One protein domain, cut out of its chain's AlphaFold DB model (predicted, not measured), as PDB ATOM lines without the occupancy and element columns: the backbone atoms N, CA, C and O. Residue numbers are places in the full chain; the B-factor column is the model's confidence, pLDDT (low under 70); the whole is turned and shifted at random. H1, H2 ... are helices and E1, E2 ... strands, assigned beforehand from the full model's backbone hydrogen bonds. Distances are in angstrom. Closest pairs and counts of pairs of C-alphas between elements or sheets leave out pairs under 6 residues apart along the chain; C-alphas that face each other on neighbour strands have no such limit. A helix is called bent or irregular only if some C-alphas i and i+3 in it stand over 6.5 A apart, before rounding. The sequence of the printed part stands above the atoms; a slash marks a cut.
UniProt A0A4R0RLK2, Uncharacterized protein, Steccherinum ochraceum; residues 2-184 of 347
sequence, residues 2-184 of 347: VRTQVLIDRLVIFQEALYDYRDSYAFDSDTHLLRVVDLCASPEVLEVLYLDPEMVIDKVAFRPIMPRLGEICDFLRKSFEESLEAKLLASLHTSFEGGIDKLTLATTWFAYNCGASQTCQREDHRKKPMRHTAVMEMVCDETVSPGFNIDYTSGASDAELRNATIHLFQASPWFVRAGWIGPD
ATOM      1  N   VAL A   2     138.823 200.083 186.752       78.62
ATOM      2  CA  VAL A   2     138.177 198.885 187.347       78.62
ATOM      3  C   VAL A   2     139.181 197.949 188.047       78.62
ATOM      4  O   VAL A   2     138.952 197.560 189.184       78.62
ATOM      5  N   ARG A   3     140.339 197.667 187.431       86.12
ATOM      6  CA  ARG A   3     141.362 196.771 188.008       86.12
ATOM      7  C   ARG A   3     141.984 197.264 189.315       86.12
ATOM      8  O   ARG A   3     142.131 196.479 190.242       86.12
ATOM      9  N   THR A   4     142.318 198.552 189.421       88.75
ATOM     10  CA  THR A   4     142.904 199.104 190.654       88.75
ATOM     11  C   THR A   4     141.934 199.012 191.826       88.75
ATOM     12  O   THR A   4     142.362 198.668 192.921       88.75
ATOM     13  N   GLN A   5     140.639 199.265 191.602       90.81
ATOM     14  CA  GLN A   5     139.634 199.111 192.656       90.81
ATOM     15  C   GLN A   5     139.526 197.653 193.113       90.81
ATOM     16  O   GLN A   5     139.570 197.395 194.309       90.81
ATOM     17  N   VAL A   6     139.494 196.701 192.172       93.88
ATOM     18  CA  VAL A   6     139.491 195.264 192.497       93.88
ATOM     19  C   VAL A   6     140.718 194.875 193.329       93.88
ATOM     20  O   VAL A   6     140.590 194.137 194.303       93.88
ATOM     21  N   LEU A   7     141.905 195.395 192.994       93.94
ATOM     22  CA  LEU A   7     143.112 195.170 193.797       93.94
ATOM     23  C   LEU A   7     142.990 195.772 195.201       93.94
ATOM     24  O   LEU A   7     143.368 195.107 196.158       93.94
ATOM     25  N   ILE A   8     142.458 196.991 195.345       94.31
ATOM     26  CA  ILE A   8     142.232 197.617 196.658       94.31
ATOM     27  C   ILE A   8     141.313 196.740 197.514       94.31
ATOM     28  O   ILE A   8     141.670 196.422 198.647       94.31
ATOM     29  N   ASP A   9     140.185 196.292 196.962       95.31
ATOM     30  CA  ASP A   9     139.217 195.460 197.684       95.31
ATOM     31  C   ASP A   9     139.860 194.133 198.132       95.31
ATOM     32  O   ASP A   9     139.722 193.714 199.283       95.31
ATOM     33  N   ARG A  10     140.655 193.498 197.261       96.81
ATOM     34  CA  ARG A  10     141.388 192.264 197.591       96.81
ATOM     35  C   ARG A  10     142.497 192.477 198.619       96.81
ATOM     36  O   ARG A  10     142.720 191.602 199.453       96.81
ATOM     37  N   LEU A  11     143.179 193.622 198.590       95.94
ATOM     38  CA  LEU A  11     144.202 193.972 199.575       95.94
ATOM     39  C   LEU A  11     143.608 194.181 200.973       95.94
ATOM     40  O   LEU A  11     144.245 193.791 201.951       95.94
ATOM     41  N   VAL A  12     142.394 194.733 201.077       96.44
ATOM     42  CA  VAL A  12     141.659 194.814 202.352       96.44
ATOM     43  C   VAL A  12     141.401 193.408 202.895       96.44
ATOM     44  O   VAL A  12     141.739 193.120 204.041       96.44
ATOM     45  N   ILE A  13     140.902 192.497 202.057       97.31
ATOM     46  CA  ILE A  13     140.633 191.104 202.449       97.31
ATOM     47  C   ILE A  13     141.919 190.383 202.875       97.31
ATOM     48  O   ILE A  13     141.925 189.669 203.879       97.31
ATOM     49  N   PHE A  14     143.023 190.591 202.152       96.75
ATOM     50  CA  PHE A  14     144.329 190.048 202.526       96.75
ATOM     51  C   PHE A  14     144.798 190.578 203.886       96.75
ATOM     52  O   PHE A  14     145.235 189.798 204.734       96.75
ATOM     53  N   GLN A  15     144.680 191.889 204.117       95.25
ATOM     54  CA  GLN A  15     145.041 192.511 205.386       95.25
ATOM     55  C   GLN A  15     144.220 191.928 206.546       95.25
ATOM     56  O   GLN A  15     144.784 191.607 207.591       95.25
ATOM     57  N   GLU A  16     142.914 191.749 206.367       94.69
ATOM     58  CA  GLU A  16     142.064 191.122 207.380       94.69
ATOM     59  C   GLU A  16     142.439 189.657 207.634       94.69
ATOM     60  O   GLU A  16     142.504 189.238 208.786       94.69
ATOM     61  N   ALA A  17     142.730 188.878 206.587       95.00
ATOM     62  CA  ALA A  17     143.175 187.494 206.738       95.00
ATOM     63  C   ALA A  17     144.510 187.400 207.503       95.00
ATOM     64  O   ALA A  17     144.689 186.502 208.329       95.00
ATOM     65  N   LEU A  18     145.427 188.348 207.275       93.38
ATOM     66  CA  LEU A  18     146.666 188.465 208.046       93.38
ATOM     67  C   LEU A  18     146.409 188.797 209.518       93.38
ATOM     68  O   LEU A  18     147.100 188.252 210.378       93.38
ATOM     69  N   TYR A  19     145.452 189.680 209.822       90.69
ATOM     70  CA  TYR A  19     145.082 189.981 211.208       90.69
ATOM     71  C   TYR A  19     144.480 188.760 211.905       90.69
ATOM     72  O   TYR A  19     144.974 188.379 212.962       90.69
ATOM     73  N   ASP A  20     143.517 188.078 211.277       91.62
ATOM     74  CA  ASP A  20     142.909 186.863 211.834       91.62
ATOM     75  C   ASP A  20     143.968 185.781 212.113       91.62
ATOM     76  O   ASP A  20     143.923 185.087 213.134       91.62
ATOM     77  N   TYR A  21     144.950 185.639 211.214       90.56
ATOM     78  CA  TYR A  21     146.057 184.706 211.398       90.56
ATOM     79  C   TYR A  21     146.971 185.111 212.559       90.56
ATOM     80  O   TYR A  21     147.321 184.266 213.378       90.56
ATOM     81  N   ARG A  22     147.329 186.395 212.668       87.81
ATOM     82  CA  ARG A  22     148.144 186.914 213.780       87.81
ATOM     83  C   ARG A  22     147.465 186.733 215.133       87.81
ATOM     84  O   ARG A  22     148.149 186.401 216.089       87.81
ATOM     85  N   ASP A  23     146.151 186.903 215.199       86.50
ATOM     86  CA  ASP A  23     145.395 186.728 216.442       86.50
ATOM     87  C   ASP A  23     145.247 185.246 216.823       86.50
ATOM     88  O   ASP A  23     145.205 184.898 218.003       86.50
ATOM     89  N   SER A  24     145.182 184.357 215.827       87.12
ATOM     90  CA  SER A  24     144.995 182.915 216.042       87.12
ATOM     91  C   SER A  24     146.280 182.178 216.423       87.12
ATOM     92  O   SER A  24     146.217 181.099 217.013       87.12
ATOM     93  N   TYR A  25     147.442 182.726 216.071       80.88
ATOM     94  CA  TYR A  25     148.736 182.125 216.360       80.88
ATOM     95  C   TYR A  25     149.458 182.980 217.391       80.88
ATOM     96  O   TYR A  25     149.701 184.160 217.166       80.88
ATOM     97  N   ALA A  26     149.856 182.364 218.507       69.19
ATOM     98  CA  ALA A  26     150.865 182.934 219.388       69.19
ATOM     99  C   ALA A  26     152.192 182.925 218.625       69.19
ATOM    100  O   ALA A  26     153.005 182.014 218.780       69.19
ATOM    101  N   PHE A  27     152.349 183.881 217.711       69.62
ATOM    102  CA  PHE A  27     153.608 184.101 217.039       69.62
ATOM    103  C   PHE A  27     154.663 184.285 218.112       69.62
ATOM    104  O   PHE A  27     154.478 185.066 219.050       69.62
ATOM    105  N   ASP A  28     155.749 183.537 217.960       69.06
ATOM    106  CA  ASP A  28     156.953 183.829 218.703       69.06
ATOM    107  C   ASP A  28     157.263 185.312 218.485       69.06
ATOM    108  O   ASP A  28     157.222 185.790 217.344       69.06
ATOM    109  N   SER A  29     157.513 186.046 219.570       59.50
ATOM    110  CA  SER A  29     157.830 187.477 219.512       59.50
ATOM    111  C   SER A  29     159.004 187.771 218.579       59.50
ATOM    112  O   SER A  29     159.148 188.898 218.108       59.50
ATOM    113  N   ASP A  30     159.796 186.741 218.291       56.94
ATOM    114  CA  ASP A  30     160.984 186.781 217.457       56.94
ATOM    115  C   ASP A  30     160.663 186.697 215.950       56.94
ATOM    116  O   ASP A  30     161.498 187.036 215.107       56.94
ATOM    117  N   THR A  31     159.438 186.310 215.565       67.19
ATOM    118  CA  THR A  31     159.028 186.297 214.151       67.19
ATOM    119  C   THR A  31     158.628 187.701 213.703       67.19
ATOM    120  O   THR A  31     157.455 188.087 213.704       67.19
ATOM    121  N   HIS A  32     159.614 188.482 213.271       76.56
ATOM    122  CA  HIS A  32     159.391 189.796 212.671       76.56
ATOM    123  C   HIS A  32     158.739 189.666 211.288       76.56
ATOM    124  O   HIS A  32     159.419 189.614 210.258       76.56
ATOM    125  N   LEU A  33     157.404 189.620 211.257       83.94
ATOM    126  CA  LEU A  33     156.644 189.676 210.013       83.94
ATOM    127  C   LEU A  33     156.914 190.994 209.282       83.94
ATOM    128  O   LEU A  33     156.875 192.074 209.877       83.94
ATOM    129  N   LEU A  34     157.113 190.904 207.967       86.94
ATOM    130  CA  LEU A  34     157.179 192.081 207.108       86.94
ATOM    131  C   LEU A  34     155.853 192.856 207.143       86.94
ATOM    132  O   LEU A  34     154.793 192.347 207.531       86.94
ATOM    133  N   ARG A  35     155.902 194.122 206.719       87.69
ATOM    134  CA  ARG A  35     154.688 194.933 206.582       87.69
ATOM    135  C   ARG A  35     153.772 194.306 205.535       87.69
ATOM    136  O   ARG A  35     154.242 193.726 204.559       87.69
ATOM    137  N   VAL A  36     152.465 194.517 205.687       91.38
ATOM    138  CA  VAL A  36     151.454 194.025 204.732       91.38
ATOM    139  C   VAL A  36     151.811 194.438 203.304       91.38
ATOM    140  O   VAL A  36     151.822 193.604 202.407       91.38
ATOM    141  N   VAL A  37     152.206 195.700 203.116       90.62
ATOM    142  CA  VAL A  37     152.606 196.242 201.811       90.62
ATOM    143  C   VAL A  37     153.791 195.507 201.172       90.62
ATOM    144  O   VAL A  37     153.842 195.368 199.955       90.62
ATOM    145  N   ASP A  38     154.724 195.003 201.976       90.38
ATOM    146  CA  ASP A  38     155.891 194.260 201.499       90.38
ATOM    147  C   ASP A  38     155.531 192.805 201.178       90.38
ATOM    148  O   ASP A  38     156.003 192.260 200.186       90.38
ATOM    149  N   LEU A  39     154.633 192.199 201.964       93.31
ATOM    150  CA  LEU A  39     154.092 190.859 201.705       93.31
ATOM    151  C   LEU A  39     153.272 190.791 200.415       93.31
ATOM    152  O   LEU A  39     153.270 189.758 199.747       93.31
ATOM    153  N   CYS A  40     152.628 191.897 200.035       92.38
ATOM    154  CA  CYS A  40     151.915 192.008 198.762       92.38
ATOM    155  C   CYS A  40     152.832 191.789 197.554       92.38
ATOM    156  O   CYS A  40     152.330 191.512 196.480       92.38
ATOM    157  N   ALA A  41     154.152 191.908 197.716       89.50
ATOM    158  CA  ALA A  41     155.125 191.642 196.664       89.50
ATOM    159  C   ALA A  41     155.464 190.155 196.481       89.50
ATOM    160  O   ALA A  41     156.173 189.812 195.536       89.50
ATOM    161  N   SER A  42     155.042 189.279 197.400       93.12
ATOM    162  CA  SER A  42     155.356 187.852 197.292       93.12
ATOM    163  C   SER A  42     154.611 187.216 196.114       93.12
ATOM    164  O   SER A  42     153.427 187.513 195.931       93.12
ATOM    165  N   PRO A  43     155.256 186.326 195.338       92.69
ATOM    166  CA  PRO A  43     154.603 185.630 194.231       92.69
ATOM    167  C   PRO A  43     153.289 184.959 194.644       92.69
ATOM    168  O   PRO A  43     152.286 185.105 193.954       92.69
ATOM    169  N   GLU A  44     153.257 184.316 195.813       95.62
ATOM    170  CA  GLU A  44     152.075 183.622 196.322       95.62
ATOM    171  C   GLU A  44     150.893 184.564 196.584       95.62
ATOM    172  O   GLU A  44     149.747 184.230 196.283       95.62
ATOM    173  N   VAL A  45     151.146 185.755 197.137       95.12
ATOM    174  CA  VAL A  45     150.084 186.748 197.359       95.12
ATOM    175  C   VAL A  45     149.645 187.357 196.031       95.12
ATOM    176  O   VAL A  45     148.447 187.533 195.811       95.12
ATOM    177  N   LEU A  46     150.587 187.627 195.122       94.00
ATOM    178  CA  LEU A  46     150.284 188.154 193.793       94.00
ATOM    179  C   LEU A  46     149.399 187.211 192.977       94.00
ATOM    180  O   LEU A  46     148.466 187.683 192.332       94.00
ATOM    181  N   GLU A  47     149.632 185.900 193.046       95.06
ATOM    182  CA  GLU A  47     148.796 184.899 192.376       95.06
ATOM    183  C   GLU A  47     147.321 185.016 192.778       95.06
ATOM    184  O   GLU A  47     146.452 184.960 191.912       95.06
ATOM    185  N   VAL A  48     147.031 185.253 194.063       96.69
ATOM    186  CA  VAL A  48     145.656 185.445 194.556       96.69
ATOM    187  C   VAL A  48     145.119 186.834 194.201       96.69
ATOM    188  O   VAL A  48     143.976 186.966 193.757       96.69
ATOM    189  N   LEU A  49     145.934 187.884 194.363       95.12
ATOM    190  CA  LEU A  49     145.528 189.263 194.067       95.12
ATOM    191  C   LEU A  49     145.182 189.466 192.585       95.12
ATOM    192  O   LEU A  49     144.273 190.245 192.287       95.12
ATOM    193  N   TYR A  50     145.848 188.751 191.673       94.50
ATOM    194  CA  TYR A  50     145.662 188.852 190.220       94.50
ATOM    195  C   TYR A  50     144.756 187.780 189.600       94.50
ATOM    196  O   TYR A  50     144.694 187.687 188.372       94.50
ATOM    197  N   LEU A  51     144.004 187.015 190.402       95.19
ATOM    198  CA  LEU A  51     142.927 186.163 189.879       95.19
ATOM    199  C   LEU A  51     141.934 186.973 189.024       95.19
ATOM    200  O   LEU A  51     141.894 188.204 189.102       95.19
ATOM    201  N   ASP A  52     141.116 186.298 188.214       94.69
ATOM    202  CA  ASP A  52     140.138 186.959 187.338       94.69
ATOM    203  C   ASP A  52     139.347 188.040 188.107       94.69
ATOM    204  O   ASP A  52     138.828 187.727 189.180       94.69
ATOM    205  N   PRO A  53     139.277 189.305 187.646       93.56
ATOM    206  CA  PRO A  53     138.553 190.371 188.340       93.56
ATOM    207  C   PRO A  53     137.079 190.069 188.645       93.56
ATOM    208  O   PRO A  53     136.537 190.655 189.579       93.56
ATOM    209  N   GLU A  54     136.435 189.175 187.888       95.12
ATOM    210  CA  GLU A  54     135.054 188.735 188.129       95.12
ATOM    211  C   GLU A  54     134.954 187.691 189.255       95.12
ATOM    212  O   GLU A  54     133.878 187.466 189.814       95.12
ATOM    213  N   MET A  55     136.075 187.065 189.628       96.25
ATOM    214  CA  MET A  55     136.139 186.117 190.732       96.25
ATOM    215  C   MET A  55     136.046 186.849 192.073       96.25
ATOM    216  O   MET A  55     136.888 187.689 192.417       96.25
ATOM    217  N   VAL A  56     135.035 186.472 192.860       95.06
ATOM    218  CA  VAL A  56     134.889 186.903 194.252       95.06
ATOM    219  C   VAL A  56     135.975 186.225 195.082       95.06
ATOM    220  O   VAL A  56     136.014 185.001 195.188       95.06
ATOM    221  N   ILE A  57     136.861 187.035 195.654       97.19
ATOM    222  CA  ILE A  57     137.911 186.592 196.570       97.19
ATOM    223  C   ILE A  57     137.442 186.875 197.990       97.19
ATOM    224  O   ILE A  57     136.933 187.957 198.262       97.19
ATOM    225  N   ASP A  58     137.621 185.913 198.888       97.44
ATOM    226  CA  ASP A  58     137.393 186.058 200.322       97.44
ATOM    227  C   ASP A  58     138.660 185.665 201.107       97.44
ATOM    228  O   ASP A  58     139.712 185.365 200.534       97.44
ATOM    229  N   LYS A  59     138.580 185.659 202.442       96.81
ATOM    230  CA  LYS A  59     139.713 185.285 203.304       96.81
ATOM    231  C   LYS A  59     140.180 183.839 203.088       96.81
ATOM    232  O   LYS A  59     141.346 183.531 203.337       96.81
ATOM    233  N   VAL A  60     139.299 182.942 202.631       96.44
ATOM    234  CA  VAL A  60     139.616 181.520 202.430       96.44
ATOM    235  C   VAL A  60     140.636 181.352 201.308       96.44
ATOM    236  O   VAL A  60     141.510 180.492 201.418       96.44
ATOM    237  N   ALA A  61     140.598 182.217 200.290       97.81
ATOM    238  CA  ALA A  61     141.568 182.216 199.196       97.81
ATOM    239  C   ALA A  61     143.023 182.393 199.676       97.81
ATOM    240  O   ALA A  61     143.937 181.816 199.094       97.81
ATOM    241  N   PHE A  62     143.245 183.128 200.772       97.50
ATOM    242  CA  PHE A  62     144.580 183.347 201.336       97.50
ATOM    243  C   PHE A  62     144.999 182.286 202.364       97.50
ATOM    244  O   PHE A  62     146.155 182.258 202.788       97.50
ATOM    245  N   ARG A  63     144.099 181.375 202.764       95.88
ATOM    246  CA  ARG A  63     144.369 180.345 203.783       95.88
ATOM    247  C   ARG A  63     145.601 179.474 203.485       95.88
ATOM    248  O   ARG A  63     146.314 179.179 204.441       95.88
ATOM    249  N   PRO A  64     145.900 179.079 202.230       97.25
ATOM    250  CA  PRO A  64     147.109 178.308 201.923       97.25
ATOM    251  C   PRO A  64     148.422 179.079 202.142       97.25
ATOM    252  O   PRO A  64     149.462 178.461 202.351       97.25
ATOM    253  N   ILE A  65     148.378 180.416 202.103       96.81
ATOM    254  CA  ILE A  65     149.551 181.291 202.249       96.81
ATOM    255  C   ILE A  65     149.910 181.464 203.727       96.81
ATOM    256  O   ILE A  65     151.086 181.500 204.077       96.81
ATOM    257  N   MET A  66     148.902 181.531 204.603       94.94
ATOM    258  CA  MET A  66     149.087 181.889 206.014       94.94
ATOM    259  C   MET A  66     150.111 181.005 206.757       94.94
ATOM    260  O   MET A  66     151.038 181.566 207.344       94.94
ATOM    261  N   PRO A  67     150.060 179.656 206.672       93.25
ATOM    262  CA  PRO A  67     151.051 178.793 207.324       93.25
ATOM    263  C   PRO A  67     152.487 178.982 206.815       93.25
ATOM    264  O   PRO A  67     153.428 178.607 207.506       93.25
ATOM    265  N   ARG A  68     152.666 179.559 205.619       94.94
ATOM    266  CA  ARG A  68     153.967 179.783 204.970       94.94
ATOM    267  C   ARG A  68     154.496 181.206 205.155       94.94
ATOM    268  O   ARG A  68     155.543 181.540 204.611       94.94
ATOM    269  N   LEU A  69     153.812 182.065 205.917       92.25
ATOM    270  CA  LEU A  69     154.206 183.473 206.051       92.25
ATOM    271  C   LEU A  69     155.621 183.672 206.597       92.25
ATOM    272  O   LEU A  69     156.279 184.620 206.178       92.25
ATOM    273  N   GLY A  70     156.091 182.797 207.494       91.38
ATOM    274  CA  GLY A  70     157.476 182.830 207.975       91.38
ATOM    275  C   GLY A  70     158.473 182.647 206.827       91.38
ATOM    276  O   GLY A  70     159.296 183.524 206.583       91.38
ATOM    277  N   GLU A  71     158.307 181.576 206.044       92.88
ATOM    278  CA  GLU A  71     159.135 181.281 204.864       92.88
ATOM    279  C   GLU A  71     159.097 182.418 203.834       92.88
ATOM    280  O   GLU A  71     160.132 182.808 203.294       92.88
ATOM    281  N   ILE A  72     157.910 182.982 203.579       93.56
ATOM    282  CA  ILE A  72     157.726 184.100 202.645       93.56
ATOM    283  C   ILE A  72     158.458 185.352 203.145       93.56
ATOM    284  O   ILE A  72     159.123 186.029 202.359       93.56
ATOM    285  N   CYS A  73     158.370 185.669 204.442       91.50
ATOM    286  CA  CYS A  73     159.090 186.803 205.027       91.50
ATOM    287  C   CYS A  73     160.605 186.637 204.892       91.50
ATOM    288  O   CYS A  73     161.284 187.586 204.500       91.50
ATOM    289  N   ASP A  74     161.123 185.448 205.190       91.12
ATOM    290  CA  ASP A  74     162.556 185.162 205.115       91.12
ATOM    291  C   ASP A  74     163.063 185.214 203.674       91.12
ATOM    292  O   ASP A  74     164.103 185.818 203.406       91.12
ATOM    293  N   PHE A  75     162.294 184.668 202.727       92.62
ATOM    294  CA  PHE A  75     162.595 184.765 201.303       92.62
ATOM    295  C   PHE A  75     162.660 186.224 200.832       92.62
ATOM    296  O   PHE A  75     163.639 186.627 200.202       92.62
ATOM    297  N   LEU A  76     161.647 187.032 201.158       90.50
ATOM    298  CA  LEU A  76     161.602 188.442 200.766       90.50
ATOM    299  C   LEU A  76     162.731 189.257 201.412       90.50
ATOM    300  O   LEU A  76     163.348 190.077 200.733       90.50
ATOM    301  N   ARG A  77     163.037 189.018 202.697       90.38
ATOM    302  CA  ARG A  77     164.153 189.670 203.403       90.38
ATOM    303  C   ARG A  77     165.485 189.340 202.738       90.38
ATOM    304  O   ARG A  77     166.225 190.255 202.389       90.38
ATOM    305  N   LYS A  78     165.739 188.057 202.481       91.81
ATOM    306  CA  LYS A  78     166.956 187.600 201.805       91.81
ATOM    307  C   LYS A  78     167.088 188.205 200.407       91.81
ATOM    308  O   LYS A  78     168.139 188.733 200.065       91.81
ATOM    309  N   SER A  79     166.014 188.189 199.617       90.62
ATOM    310  CA  SER A  79     166.004 188.788 198.275       90.62
ATOM    311  C   SER A  79     166.322 190.289 198.315       90.62
ATOM    312  O   SER A  79     167.056 190.808 197.468       90.62
ATOM    313  N   PHE A  80     165.811 190.996 199.322       89.25
ATOM    314  CA  PHE A  80     166.123 192.402 199.524       89.25
ATOM    315  C   PHE A  80     167.591 192.638 199.904       89.25
ATOM    316  O   PHE A  80     168.238 193.517 199.329       89.25
ATOM    317  N   GLU A  81     168.117 191.860 200.847       91.81
ATOM    318  CA  GLU A  81     169.512 191.926 201.291       91.81
ATOM    319  C   GLU A  81     170.482 191.658 200.135       91.81
ATOM    320  O   GLU A  81     171.391 192.459 199.907       91.81
ATOM    321  N   GLU A  82     170.227 190.624 199.329       92.31
ATOM    322  CA  GLU A  82     170.992 190.315 198.113       92.31
ATOM    323  C   GLU A  82     170.994 191.499 197.128       92.31
ATOM    324  O   GLU A  82     172.030 191.860 196.561       92.31
ATOM    325  N   SER A  83     169.848 192.166 196.955       91.19
ATOM    326  CA  SER A  83     169.736 193.370 196.124       91.19
ATOM    327  C   SER A  83     170.546 194.549 196.689       91.19
ATOM    328  O   SER A  83     171.229 195.255 195.933       91.19
ATOM    329  N   LEU A  84     170.512 194.780 198.006       91.56
ATOM    330  CA  LEU A  84     171.325 195.817 198.649       91.56
ATOM    331  C   LEU A  84     172.821 195.536 198.516       91.56
ATOM    332  O   LEU A  84     173.591 196.454 198.220       91.56
ATOM    333  N   GLU A  85     173.231 194.285 198.701       92.75
ATOM    334  CA  GLU A  85     174.619 193.867 198.552       92.75
ATOM    335  C   GLU A  85     175.102 194.050 197.109       92.75
ATOM    336  O   GLU A  85     176.167 194.630 196.880       92.75
ATOM    337  N   ALA A  86     174.294 193.657 196.119       91.62
ATOM    338  CA  ALA A  86     174.611 193.870 194.710       91.62
ATOM    339  C   ALA A  86     174.837 195.361 194.395       91.62
ATOM    340  O   ALA A  86     175.806 195.727 193.724       91.62
ATOM    341  N   LYS A  87     173.991 196.247 194.936       91.31
ATOM    342  CA  LYS A  87     174.147 197.707 194.800       91.31
ATOM    343  C   LYS A  87     175.395 198.236 195.500       91.31
ATOM    344  O   LYS A  87     176.051 199.136 194.967       91.31
ATOM    345  N   LEU A  88     175.716 197.699 196.676       92.25
ATOM    346  CA  LEU A  88     176.917 198.036 197.438       92.25
ATOM    347  C   LEU A  88     178.179 197.732 196.628       92.25
ATOM    348  O   LEU A  88     179.009 198.619 196.426       92.25
ATOM    349  N   LEU A  89     178.268 196.510 196.099       90.81
ATOM    350  CA  LEU A  89     179.381 196.044 195.273       90.81
ATOM    351  C   LEU A  89     179.523 196.855 193.983       90.81
ATOM    352  O   LEU A  89     180.634 197.233 193.612       90.81
ATOM    353  N   ALA A  90     178.404 197.177 193.331       91.12
ATOM    354  CA  ALA A  90     178.411 197.970 192.109       91.12
ATOM    355  C   ALA A  90     178.897 199.415 192.329       91.12
ATOM    356  O   ALA A  90     179.526 199.985 191.441       91.12
ATOM    357  N   SER A  91     178.611 200.013 193.492       89.50
ATOM    358  CA  SER A  91     178.841 201.450 193.716       89.50
ATOM    359  C   SER A  91     180.188 201.778 194.357       89.50
ATOM    360  O   SER A  91     180.734 202.851 194.106       89.50
ATOM    361  N   LEU A  92     180.707 200.914 195.235       85.38
ATOM    362  CA  LEU A  92     181.886 201.258 196.038       85.38
ATOM    363  C   LEU A  92     183.216 200.887 195.377       85.38
ATOM    364  O   LEU A  92     184.247 201.398 195.803       85.38
ATOM    365  N   HIS A  93     183.212 200.043 194.339       83.12
ATOM    366  CA  HIS A  93     184.428 199.520 193.692       83.12
ATOM    367  C   HIS A  93     185.460 198.941 194.685       83.12
ATOM    368  O   HIS A  93     186.650 198.872 194.384       83.12
ATOM    369  N   THR A  94     185.019 198.535 195.877       75.88
ATOM    370  CA  THR A  94     185.861 197.952 196.920       75.88
ATOM    371  C   THR A  94     185.748 196.437 196.885       75.88
ATOM    372  O   THR A  94     184.646 195.886 196.883       75.88
ATOM    373  N   SER A  95     186.888 195.748 196.893       77.50
ATOM    374  CA  SER A  95     186.936 194.324 197.215       77.50
ATOM    375  C   SER A  95     186.843 194.172 198.728       77.50
ATOM    376  O   SER A  95     187.755 194.582 199.441       77.50
ATOM    377  N   PHE A  96     185.746 193.604 199.213       80.69
ATOM    378  CA  PHE A  96     185.653 193.166 200.602       80.69
ATOM    379  C   PHE A  96     186.300 191.786 200.730       80.69
ATOM    380  O   PHE A  96     186.193 190.973 199.805       80.69
ATOM    381  N   GLU A  97     186.969 191.522 201.851       80.62
ATOM    382  CA  GLU A  97     187.505 190.190 202.132       80.62
ATOM    383  C   GLU A  97     186.372 189.150 202.160       80.62
ATOM    384  O   GLU A  97     185.245 189.423 202.584       80.62
ATOM    385  N   GLY A  98     186.650 187.952 201.640       81.56
ATOM    386  CA  GLY A  98     185.645 186.898 201.527       81.56
ATOM    387  C   GLY A  98     185.209 186.379 202.898       81.56
ATOM    388  O   GLY A  98     186.048 186.067 203.735       81.56
ATOM    389  N   GLY A  99     183.897 186.232 203.100       88.12
ATOM    390  CA  GLY A  99     183.316 185.572 204.277       88.12
ATOM    391  C   GLY A  99     182.694 186.498 205.324       88.12
ATOM    392  O   GLY A  99     182.008 186.000 206.211       88.12
ATOM    393  N   ILE A 100     182.870 187.817 205.214       91.75
ATOM    394  CA  ILE A 100     182.178 188.783 206.078       91.75
ATOM    395  C   ILE A 100     180.876 189.220 205.405       91.75
ATOM    396  O   ILE A 100     180.871 189.591 204.226       91.75
ATOM    397  N   ASP A 101     179.776 189.216 206.160       94.06
ATOM    398  CA  ASP A 101     178.522 189.812 205.708       94.06
ATOM    399  C   ASP A 101     178.697 191.330 205.570       94.06
ATOM    400  O   ASP A 101     178.816 192.076 206.549       94.06
ATOM    401  N   LYS A 102     178.682 191.801 204.325       94.56
ATOM    402  CA  LYS A 102     178.927 193.203 203.980       94.56
ATOM    403  C   LYS A 102     177.873 194.138 204.561       94.56
ATOM    404  O   LYS A 102     178.175 195.305 204.801       94.56
ATOM    405  N   LEU A 103     176.652 193.664 204.810       94.75
ATOM    406  CA  LEU A 103     175.586 194.466 205.408       94.75
ATOM    407  C   LEU A 103     175.819 194.713 206.908       94.75
ATOM    408  O   LEU A 103     175.329 195.717 207.442       94.75
ATOM    409  N   THR A 104     176.623 193.871 207.569       95.25
ATOM    410  CA  THR A 104     176.987 194.011 208.993       95.25
ATOM    411  C   THR A 104     178.130 194.994 209.237       95.25
ATOM    412  O   THR A 104     178.183 195.603 210.307       95.25
ATOM    413  N   LEU A 105     178.994 195.240 208.244       96.31
ATOM    414  CA  LEU A 105     180.142 196.152 208.358       96.31
ATOM    415  C   LEU A 105     179.724 197.527 208.876       96.31
ATOM    416  O   LEU A 105     178.743 198.088 208.390       96.31
ATOM    417  N   ALA A 106     180.477 198.125 209.803       96.31
ATOM    418  CA  ALA A 106     180.205 199.464 210.346       96.31
ATOM    419  C   ALA A 106     180.210 200.563 209.270       96.31
ATOM    420  O   ALA A 106     179.635 201.639 209.449       96.31
ATOM    421  N   THR A 107     180.851 200.286 208.137       96.06
ATOM    422  CA  THR A 107     181.014 201.205 207.012       96.06
ATOM    423  C   THR A 107     179.871 201.138 206.005       96.06
ATOM    424  O   THR A 107     179.726 202.060 205.208       96.06
ATOM    425  N   THR A 108     179.000 200.132 206.081       95.62
ATOM    426  CA  THR A 108     177.872 199.982 205.155       95.62
ATOM    427  C   THR A 108     176.698 200.874 205.549       95.62
ATOM    428  O   THR A 108     176.029 200.663 206.562       95.62
ATOM    429  N   TRP A 109     176.445 201.885 204.724       94.75
ATOM    430  CA  TRP A 109     175.350 202.833 204.894       94.75
ATOM    431  C   TRP A 109     174.638 203.042 203.570       94.75
ATOM    432  O   TRP A 109     175.257 203.051 202.506       94.75
ATOM    433  N   PHE A 110     173.332 203.241 203.652       93.06
ATOM    434  CA  PHE A 110     172.459 203.475 202.518       93.06
ATOM    435  C   PHE A 110     171.825 204.853 202.627       93.06
ATOM    436  O   PHE A 110     171.567 205.353 203.719       93.06
ATOM    437  N   ALA A 111     171.544 205.449 201.482       89.69
ATOM    438  CA  ALA A 111     170.727 206.637 201.376       89.69
ATOM    439  C   ALA A 111     169.533 206.334 200.484       89.69
ATOM    440  O   ALA A 111     169.605 205.565 199.520       89.69
ATOM    441  N   TYR A 112     168.431 206.992 200.806       85.50
ATOM    442  CA  TYR A 112     167.274 207.020 199.945       85.50
ATOM    443  C   TYR A 112     167.419 208.158 198.934       85.50
ATOM    444  O   TYR A 112     167.478 209.334 199.295       85.50
ATOM    445  N   ASN A 113     167.484 207.798 197.659       78.19
ATOM    446  CA  ASN A 113     167.545 208.703 196.524       78.19
ATOM    447  C   ASN A 113     166.164 208.763 195.862       78.19
ATOM    448  O   ASN A 113     165.977 208.261 194.753       78.19
ATOM    449  N   CYS A 114     165.182 209.380 196.533       72.69
ATOM    450  CA  CYS A 114     163.928 209.720 195.863       72.69
ATOM    451  C   CYS A 114     164.214 210.771 194.784       72.69
ATOM    452  O   CYS A 114     164.437 211.945 195.084       72.69
ATOM    453  N   GLY A 115     164.243 210.345 193.521       63.31
ATOM    454  CA  GLY A 115     164.368 211.247 192.374       63.31
ATOM    455  C   GLY A 115     163.065 211.969 192.017       63.31
ATOM    456  O   GLY A 115     163.081 212.842 191.156       63.31
ATOM    457  N   ALA A 116     161.943 211.603 192.648       59.06
ATOM    458  CA  ALA A 116     160.611 211.931 192.151       59.06
ATOM    459  C   ALA A 116     160.009 213.227 192.716       59.06
ATOM    460  O   ALA A 116     159.103 213.777 192.092       59.06
ATOM    461  N   SER A 117     160.494 213.761 193.844       59.66
ATOM    462  CA  SER A 117     159.891 214.965 194.421       59.66
ATOM    463  C   SER A 117     160.904 215.969 194.979       59.66
ATOM    464  O   SER A 117     161.801 215.655 195.762       59.66
ATOM    465  N   GLN A 118     160.730 217.241 194.598       57.84
ATOM    466  CA  GLN A 118     161.417 218.370 195.240       57.84
ATOM    467  C   GLN A 118     161.038 218.494 196.725       57.84
ATOM    468  O   GLN A 118     161.777 219.100 197.497       57.84
ATOM    469  N   THR A 119     159.909 217.915 197.147       59.69
ATOM    470  CA  THR A 119     159.472 217.868 198.548       59.69
ATOM    471  C   THR A 119     160.375 216.969 199.389       59.69
ATOM    472  O   THR A 119     160.815 217.414 200.447       59.69
ATOM    473  N   CYS A 120     160.808 215.806 198.878       59.91
ATOM    474  CA  CYS A 120     161.833 214.978 199.532       59.91
ATOM    475  C   CYS A 120     163.196 215.687 199.680       59.91
ATOM    476  O   CYS A 120     164.020 215.284 200.499       59.91
ATOM    477  N   GLN A 121     163.453 216.747 198.904       58.31
ATOM    478  CA  GLN A 121     164.684 217.540 199.003       58.31
ATOM    479  C   GLN A 121     164.572 218.733 199.963       58.31
ATOM    480  O   GLN A 121     165.603 219.273 200.368       58.31
ATOM    481  N   ARG A 122     163.350 219.186 200.288       55.97
ATOM    482  CA  ARG A 122     163.110 220.458 200.991       55.97
ATOM    483  C   ARG A 122     163.005 220.333 202.503       55.97
ATOM    484  O   ARG A 122     163.365 221.283 203.194       55.97
ATOM    485  N   GLU A 123     162.541 219.203 203.017       54.03
ATOM    486  CA  GLU A 123     162.472 218.999 204.461       54.03
ATOM    487  C   GLU A 123     163.790 218.440 205.010       54.03
ATOM    488  O   GLU A 123     164.530 217.717 204.343       54.03
ATOM    489  N   ASP A 124     164.078 218.759 206.272       53.88
ATOM    490  CA  ASP A 124     165.258 218.330 207.044       53.88
ATOM    491  C   ASP A 124     165.363 216.790 207.223       53.88
ATOM    492  O   ASP A 124     166.237 216.274 207.921       53.88
ATOM    493  N   HIS A 125     164.500 216.037 206.533       51.53
ATOM    494  CA  HIS A 125     164.634 214.615 206.215       51.53
ATOM    495  C   HIS A 125     165.811 214.301 205.276       51.53
ATOM    496  O   HIS A 125     166.009 213.132 204.940       51.53
ATOM    497  N   ARG A 126     166.611 215.315 204.891       54.69
ATOM    498  CA  ARG A 126     167.926 215.210 204.231       54.69
ATOM    499  C   ARG A 126     168.571 213.850 204.455       54.69
ATOM    500  O   ARG A 126     169.008 213.600 205.574       54.69
ATOM    501  N   LYS A 127     168.673 213.045 203.386       69.38
ATOM    502  CA  LYS A 127     169.630 211.938 203.169       69.38
ATOM    503  C   LYS A 127     170.224 211.385 204.466       69.38
ATOM    504  O   LYS A 127     171.441 211.439 204.661       69.38
ATOM    505  N   LYS A 128     169.374 210.958 205.405       82.44
ATOM    506  CA  LYS A 128     169.878 210.421 206.662       82.44
ATOM    507  C   LYS A 128     170.499 209.090 206.277       82.44
ATOM    508  O   LYS A 128     169.790 208.271 205.694       82.44
ATOM    509  N   PRO A 129     171.795 208.885 206.543       88.19
ATOM    510  CA  PRO A 129     172.397 207.595 206.296       88.19
ATOM    511  C   PRO A 129     171.638 206.550 207.105       88.19
ATOM    512  O   PRO A 129     171.342 206.779 208.276       88.19
ATOM    513  N   MET A 130     171.312 205.421 206.500       90.75
ATOM    514  CA  MET A 130     170.592 204.330 207.147       90.75
ATOM    515  C   MET A 130     171.422 203.056 207.120       90.75
ATOM    516  O   MET A 130     172.182 202.802 206.185       90.75
ATOM    517  N   ARG A 131     171.249 202.237 208.151       91.19
ATOM    518  CA  ARG A 131     171.725 200.851 208.180       91.19
ATOM    519  C   ARG A 131     170.744 199.962 207.425       91.19
ATOM    520  O   ARG A 131     169.577 200.320 207.330       91.19
ATOM    521  N   HIS A 132     171.189 198.811 206.922       85.69
ATOM    522  CA  HIS A 132     170.322 197.911 206.148       85.69
ATOM    523  C   HIS A 132     169.039 197.522 206.914       85.69
ATOM    524  O   HIS A 132     167.962 197.539 206.327       85.69
ATOM    525  N   THR A 133     169.135 197.295 208.231       84.75
ATOM    526  CA  THR A 133     167.983 197.025 209.109       84.75
ATOM    527  C   THR A 133     166.964 198.166 209.085       84.75
ATOM    528  O   THR A 133     165.795 197.953 208.782       84.75
ATOM    529  N   ALA A 134     167.428 199.404 209.268       83.56
ATOM    530  CA  ALA A 134     166.593 200.601 209.189       83.56
ATOM    531  C   ALA A 134     165.971 200.805 207.797       83.56
ATOM    532  O   ALA A 134     164.867 201.329 207.677       83.56
ATOM    533  N   VAL A 135     166.658 200.393 206.725       83.56
ATOM    534  CA  VAL A 135     166.111 200.490 205.365       83.56
ATOM    535  C   VAL A 135     164.891 199.576 205.193       83.56
ATOM    536  O   VAL A 135     163.925 199.989 204.549       83.56
ATOM    537  N   MET A 136     164.902 198.375 205.780       79.19
ATOM    538  CA  MET A 136     163.754 197.456 205.748       79.19
ATOM    539  C   MET A 136     162.521 198.052 206.431       79.19
ATOM    540  O   MET A 136     161.391 197.902 205.958       79.19
ATOM    541  N   GLU A 137     162.746 198.777 207.519       76.31
ATOM    542  CA  GLU A 137     161.695 199.378 208.339       76.31
ATOM    543  C   GLU A 137     161.234 200.737 207.797       76.31
ATOM    544  O   GLU A 137     160.115 201.169 208.073       76.31
ATOM    545  N   MET A 138     162.052 201.402 206.976       74.50
ATOM    546  CA  MET A 138     161.778 202.737 206.456       74.50
ATOM    547  C   MET A 138     160.424 202.794 205.741       74.50
ATOM    548  O   MET A 138     160.178 202.077 204.765       74.50
ATOM    549  N   VAL A 139     159.551 203.702 206.180       67.56
ATOM    550  CA  VAL A 139     158.425 204.195 205.380       67.56
ATOM    551  C   VAL A 139     158.862 205.501 204.743       67.56
ATOM    552  O   VAL A 139     159.202 206.467 205.419       67.56
ATOM    553  N   CYS A 140     158.884 205.519 203.415       66.75
ATOM    554  CA  CYS A 140     158.856 206.793 202.724       66.75
ATOM    555  C   CYS A 140     157.420 207.305 202.805       66.75
ATOM    556  O   CYS A 140     156.558 206.799 202.085       66.75
ATOM    557  N   ASP A 141     157.215 208.291 203.676       56.84
ATOM    558  CA  ASP A 141     155.989 209.076 203.859       56.84
ATOM    559  C   ASP A 141     155.707 209.998 202.660       56.84
ATOM    560  O   ASP A 141     155.025 211.010 202.782       56.84
ATOM    561  N   GLU A 142     156.142 209.632 201.449       56.59
ATOM    562  CA  GLU A 142     155.421 210.067 200.256       56.59
ATOM    563  C   GLU A 142     154.043 209.377 200.248       56.59
ATOM    564  O   GLU A 142     153.686 208.623 199.345       56.59
ATOM    565  N   THR A 143     153.222 209.701 201.255       49.62
ATOM    566  CA  THR A 143     151.833 210.050 201.034       49.62
ATOM    567  C   THR A 143     151.819 210.829 199.741       49.62
ATOM    568  O   THR A 143     152.471 211.872 199.647       49.62
ATOM    569  N   VAL A 144     151.170 210.241 198.740       49.56
ATOM    570  CA  VAL A 144     150.603 210.883 197.562       49.56
ATOM    571  C   VAL A 144     150.657 212.396 197.739       49.56
ATOM    572  O   VAL A 144     149.754 212.985 198.332       49.56
ATOM    573  N   SER A 145     151.744 213.047 197.297       51.00
ATOM    574  CA  SER A 145     151.681 214.499 197.168       51.00
ATOM    575  C   SER A 145     150.412 214.741 196.351       51.00
ATOM    576  O   SER A 145     150.226 214.017 195.374       51.00
ATOM    577  N   PRO A 146     149.516 215.672 196.713       47.91
ATOM    578  CA  PRO A 146     148.212 215.825 196.055       47.91
ATOM    579  C   PRO A 146     148.253 216.037 194.524       47.91
ATOM    580  O   PRO A 146     147.207 216.123 193.892       47.91
ATOM    581  N   GLY A 147     149.445 216.116 193.920       51.44
ATOM    582  CA  GLY A 147     149.689 216.105 192.478       51.44
ATOM    583  C   GLY A 147     150.548 214.948 191.944       51.44
ATOM    584  O   GLY A 147     150.993 215.039 190.803       51.44
ATOM    585  N   PHE A 148     150.820 213.878 192.707       51.16
ATOM    586  CA  PHE A 148     151.426 212.666 192.150       51.16
ATOM    587  C   PHE A 148     150.356 211.982 191.310       51.16
ATOM    588  O   PHE A 148     149.520 211.233 191.816       51.16
ATOM    589  N   ASN A 149     150.333 212.338 190.028       49.47
ATOM    590  CA  ASN A 149     149.411 211.768 189.068       49.47
ATOM    591  C   ASN A 149     149.761 210.287 188.972       49.47
ATOM    592  O   ASN A 149     150.786 209.910 188.404       49.47
ATOM    593  N   ILE A 150     148.960 209.466 189.646       54.41
ATOM    594  CA  ILE A 150     149.049 208.025 189.546       54.41
ATOM    595  C   ILE A 150     148.897 207.707 188.059       54.41
ATOM    596  O   ILE A 150     147.832 207.924 187.480       54.41
ATOM    597  N   ASP A 151     149.981 207.268 187.423       49.06
ATOM    598  CA  ASP A 151     149.956 206.933 186.010       49.06
ATOM    599  C   ASP A 151     149.226 205.597 185.823       49.06
ATOM    600  O   ASP A 151     149.825 204.521 185.755       49.06
ATOM    601  N   TYR A 152     147.896 205.681 185.768       52.62
ATOM    602  CA  TYR A 152     147.001 204.563 185.475       52.62
ATOM    603  C   TYR A 152     147.144 204.044 184.033       52.62
ATOM    604  O   TYR A 152     146.414 203.129 183.656       52.62
ATOM    605  N   THR A 153     148.019 204.635 183.208       46.59
ATOM    606  CA  THR A 153     148.189 204.255 181.799       46.59
ATOM    607  C   THR A 153     149.330 203.265 181.572       46.59
ATOM    608  O   THR A 153     149.361 202.605 180.532       46.59
ATOM    609  N   SER A 154     150.220 203.075 182.552       52.44
ATOM    610  CA  SER A 154     151.226 202.014 182.484       52.44
ATOM    611  C   SER A 154     150.574 200.653 182.763       52.44
ATOM    612  O   SER A 154     150.255 200.311 183.895       52.44
ATOM    613  N   GLY A 155     150.347 199.857 181.716       52.06
ATOM    614  CA  GLY A 155     149.762 198.510 181.806       52.06
ATOM    615  C   GLY A 155     150.664 197.456 182.465       52.06
ATOM    616  O   GLY A 155     150.490 196.269 182.205       52.06
ATOM    617  N   ALA A 156     151.651 197.871 183.262       64.56
ATOM    618  CA  ALA A 156     152.498 196.968 184.024       64.56
ATOM    619  C   ALA A 156     151.804 196.632 185.351       64.56
ATOM    620  O   ALA A 156     151.430 197.538 186.098       64.56
ATOM    621  N   SER A 157     151.670 195.338 185.648       73.19
ATOM    622  CA  SER A 157     151.108 194.809 186.904       73.19
ATOM    623  C   SER A 157     151.644 195.555 188.130       73.19
ATOM    624  O   SER A 157     150.881 195.994 188.990       73.19
ATOM    625  N   ASP A 158     152.948 195.813 188.149       78.12
ATOM    626  CA  ASP A 158     153.660 196.410 189.276       78.12
ATOM    627  C   ASP A 158     153.198 197.841 189.582       78.12
ATOM    628  O   ASP A 158     153.166 198.255 190.743       78.12
ATOM    629  N   ALA A 159     152.799 198.598 188.555       82.69
ATOM    630  CA  ALA A 159     152.274 199.944 188.730       82.69
ATOM    631  C   ALA A 159     150.889 199.909 189.382       82.69
ATOM    632  O   ALA A 159     150.630 200.679 190.305       82.69
ATOM    633  N   GLU A 160     150.014 198.990 188.963       86.69
ATOM    634  CA  GLU A 160     148.678 198.832 189.545       86.69
ATOM    635  C   GLU A 160     148.751 198.438 191.026       86.69
ATOM    636  O   GLU A 160     148.083 199.068 191.849       86.69
ATOM    637  N   LEU A 161     149.606 197.466 191.376       87.75
ATOM    638  CA  LEU A 161     149.818 197.068 192.769       87.75
ATOM    639  C   LEU A 161     150.384 198.223 193.591       87.75
ATOM    640  O   LEU A 161     149.853 198.542 194.654       87.75
ATOM    641  N   ARG A 162     151.428 198.892 193.087       85.31
ATOM    642  CA  ARG A 162     152.009 200.073 193.737       85.31
ATOM    643  C   ARG A 162     150.929 201.111 194.033       85.31
ATOM    644  O   ARG A 162     150.823 201.571 195.163       85.31
ATOM    645  N   ASN A 163     150.102 201.451 193.052       85.25
ATOM    646  CA  ASN A 163     149.050 202.449 193.214       85.25
ATOM    647  C   ASN A 163     148.003 202.022 194.249       85.25
ATOM    648  O   ASN A 163     147.632 202.827 195.102       85.25
ATOM    649  N   ALA A 164     147.574 200.758 194.217       89.94
ATOM    650  CA  ALA A 164     146.634 200.207 195.190       89.94
ATOM    651  C   ALA A 164     147.215 200.219 196.617       89.94
ATOM    652  O   ALA A 164     146.560 200.678 197.549       89.94
ATOM    653  N   THR A 165     148.474 199.802 196.784       89.06
ATOM    654  CA  THR A 165     149.156 199.803 198.090       89.06
ATOM    655  C   THR A 165     149.406 201.205 198.642       89.06
ATOM    656  O   THR A 165     149.206 201.427 199.831       89.06
ATOM    657  N   ILE A 166     149.772 202.173 197.797       84.94
ATOM    658  CA  ILE A 166     149.922 203.572 198.208       84.94
ATOM    659  C   ILE A 166     148.569 204.141 198.636       84.94
ATOM    660  O   ILE A 166     148.495 204.842 199.642       84.94
ATOM    661  N   HIS A 167     147.500 203.837 197.895       86.38
ATOM    662  CA  HIS A 167     146.157 204.299 198.231       86.38
ATOM    663  C   HIS A 167     145.677 203.733 199.573       86.38
ATOM    664  O   HIS A 167     145.185 204.485 200.410       86.38
ATOM    665  N   LEU A 168     145.847 202.425 199.785       88.38
ATOM    666  CA  LEU A 168     145.320 201.736 200.960       88.38
ATOM    667  C   LEU A 168     146.210 201.888 202.201       88.38
ATOM    668  O   LEU A 168     145.718 202.168 203.290       88.38
ATOM    669  N   PHE A 169     147.520 201.700 202.045       85.81
ATOM    670  CA  PHE A 169     148.468 201.623 203.160       85.81
ATOM    671  C   PHE A 169     149.296 202.892 203.348       85.81
ATOM    672  O   PHE A 169     150.099 202.940 204.277       85.81
ATOM    673  N   GLN A 170     149.164 203.883 202.458       83.81
ATOM    674  CA  GLN A 170     150.019 205.079 202.442       83.81
ATOM    675  C   GLN A 170     151.516 204.728 202.399       83.81
ATOM    676  O   GLN A 170     152.373 205.475 202.859       83.81
ATOM    677  N   ALA A 171     151.838 203.566 201.827       83.06
ATOM    678  CA  ALA A 171     153.180 203.019 201.762       83.06
ATOM    679  C   ALA A 171     153.413 202.364 200.400       83.06
ATOM    680  O   ALA A 171     152.484 201.930 199.725       83.06
ATOM    681  N   SER A 172     154.678 202.282 199.998       81.50
ATOM    682  CA  SER A 172     155.095 201.536 198.810       81.50
ATOM    683  C   SER A 172     155.818 200.261 199.230       81.50
ATOM    684  O   SER A 172     156.578 200.312 200.203       81.50
ATOM    685  N   PRO A 173     155.651 199.154 198.492       81.31
ATOM    686  CA  PRO A 173     156.426 197.947 198.721       81.31
ATOM    687  C   PRO A 173     157.923 198.209 198.549       81.31
ATOM    688  O   PRO A 173     158.334 199.056 197.748       81.31
ATOM    689  N   TRP A 174     158.753 197.455 199.261       78.19
ATOM    690  CA  TRP A 174     160.207 197.581 199.184       78.19
ATOM    691  C   TRP A 174     160.757 197.429 197.760       78.19
ATOM    692  O   TRP A 174     161.683 198.152 197.406       78.19
ATOM    693  N   PHE A 175     160.196 196.551 196.917       73.81
ATOM    694  CA  PHE A 175     160.734 196.292 195.572       73.81
ATOM    695  C   PHE A 175     160.589 197.511 194.654       73.81
ATOM    696  O   PHE A 175     161.490 197.818 193.877       73.81
ATOM    697  N   VAL A 176     159.513 198.283 194.831       72.12
ATOM    698  CA  VAL A 176     159.327 199.582 194.169       72.12
ATOM    699  C   VAL A 176     160.408 200.567 194.623       72.12
ATOM    700  O   VAL A 176     160.921 201.354 193.829       72.12
ATOM    701  N   ARG A 177     160.794 200.505 195.902       69.38
ATOM    702  CA  ARG A 177     161.827 201.361 196.503       69.38
ATOM    703  C   ARG A 177     163.246 200.878 196.235       69.38
ATOM    704  O   ARG A 177     164.173 201.668 196.404       69.38
ATOM    705  N   ALA A 178     163.441 199.627 195.817       71.44
ATOM    706  CA  ALA A 178     164.767 199.062 195.610       71.44
ATOM    707  C   ALA A 178     165.561 199.928 194.631       71.44
ATOM    708  O   ALA A 178     166.718 200.219 194.895       71.44
ATOM    709  N   GLY A 179     164.940 200.462 193.574       78.12
ATOM    710  CA  GLY A 179     165.582 201.407 192.650       78.12
ATOM    711  C   GLY A 179     166.089 202.706 193.297       78.12
ATOM    712  O   GLY A 179     167.072 203.276 192.832       78.12
ATOM    713  N   TRP A 180     165.468 203.152 194.389       83.50
ATOM    714  CA  TRP A 180     165.768 204.418 195.065       83.50
ATOM    715  C   TRP A 180     166.743 204.272 196.224       83.50
ATOM    716  O   TRP A 180     167.363 205.249 196.632       83.50
ATOM    717  N   ILE A 181     166.912 203.069 196.758       87.88
ATOM    718  CA  ILE A 181     167.902 202.814 197.796       87.88
ATOM    719  C   ILE A 181     169.248 202.549 197.126       87.88
ATOM    720  O   ILE A 181     169.371 201.701 196.235       87.88
ATOM    721  N   GLY A 182     170.274 203.275 197.557       90.88
ATOM    722  CA  GLY A 182     171.643 203.062 197.107       90.88
ATOM    723  C   GLY A 182     172.649 203.302 198.228       90.88
ATOM    724  O   GLY A 182     172.290 203.880 199.254       90.88
ATOM    725  N   PRO A 183     173.906 202.867 198.058       93.50
ATOM    726  CA  PRO A 183     174.958 203.133 199.029       93.50
ATOM    727  C   PRO A 183     175.156 204.635 199.238       93.50
ATOM    728  O   PRO A 183     175.255 205.407 198.281       93.50
ATOM    729  N   ASP A 184     175.245 205.057 200.497       92.25
ATOM    730  CA  ASP A 184     175.621 206.421 200.842       92.25
ATOM    731  C   ASP A 184     177.147 206.525 200.879       92.25
ATOM    732  O   ASP A 184     177.796 206.252 201.890       92.25
TER     733      ASP A 184
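What this domain is: This is residues 2 to 184 of the 347 residues of an uncharacterized protein of Steccherinum ochraceum (UniProt A0A4R0RLK2). Two long helices, H1 and H5, come close near the last residues of H1 and the first residues of H5 and make a corner, with the short H2 and H9 in the middle, between its arms. H8 packs on the earlier part of H1, and H3 and H4 also meet H1, while a tiny ribbon of two strands, E1 and E2, lies by the later part of H5, with H7 close by. The printed part has 183 residues, with nine named helices and two named strands in the order H1 H2 H3 H4 H5 E1 H6 H7 H8 H9 E2; the sheet, E1 - E2, is antiparallel and the class is mostly helix. The whole is compact, with a radius of gyration of the C-alphas of 17.9 A and spans of 52 by 42 by 27 A.

Where its parts are: H1, residues 2 to 24, begins at C-alpha 2 (138.177, 198.885, 187.347) and is 33.5 A long. H2 is residues 36 to 39, H3 43 to 49 and H4 59 to 62. H5, residues 66 to 92, runs 39.4 A from C-alpha 66 (149.087, 181.889, 206.014); it is irregular, C-alphas 67 and 70 being 7.6 A apart. E1 is residues 110 to 112, H6 119 to 122 and H7 132 to 137. H8, residues 157 to 169, is 17.8 A long; H9 is residues 174 to 178. E2, residues 181 to 183, ends at C-alpha 183 (174.958, 203.133, 199.029).

How they stand to each other: H1 touches H8 with its residues 3 to 12 alone, closest at the C-alphas of Ile 8 and Ala 164, 5.3 A, at a steep tilt of 59 degrees, the same way. H1 touches H4 with residues 13 to 17 alone, the C-alphas of Ala 17 and Lys 59 being closest at 5.4 A. H3 only just touches H1, with 3 pairs of C-alphas within 8 A, the closest Arg 10 and Leu 49 at 6.2 A. H1 and H5 are close but not clearly touching, closest at the C-alphas of Tyr 21 and Met 66, 6.8 A. H2 only just touches H5, with 3 pairs; the closest C-alphas are Leu 39 and Cys 73, 7.2 A. H5 touches H9 with residues 80 to 84 alone, the closest C-alphas being Ser 83 and Ala 178, 7.6 A. The closest C-alphas of H5 and E2 are Leu 88 and Pro 183, 5.7 A. E1 and E2 are antiparallel at 143 degrees, with N 111 and O 182 within hydrogen-bond range at 2.8 A. H7 and H5 are close but not clearly touching; H6 touches no helix. Every O i to N i+4 pair is within hydrogen-bond range in H1, H7, H8 and H9, but 2 of 3 in H3 and 21 of 23 in H5; H2, H4 and H6 are too short for such a pair.

The domain as a whole: The C-alphas of Glu 54 and Glu 97, the two farthest apart, are 54.3 A apart. The printed part has no cut. The links H1 to H2, H5 to E1 and H7 to H8 are long. Mean pLDDT of the printed part is 82.8; it is under 70 at residues 26 to 31, 115 to 127, 139 to 156 and 177.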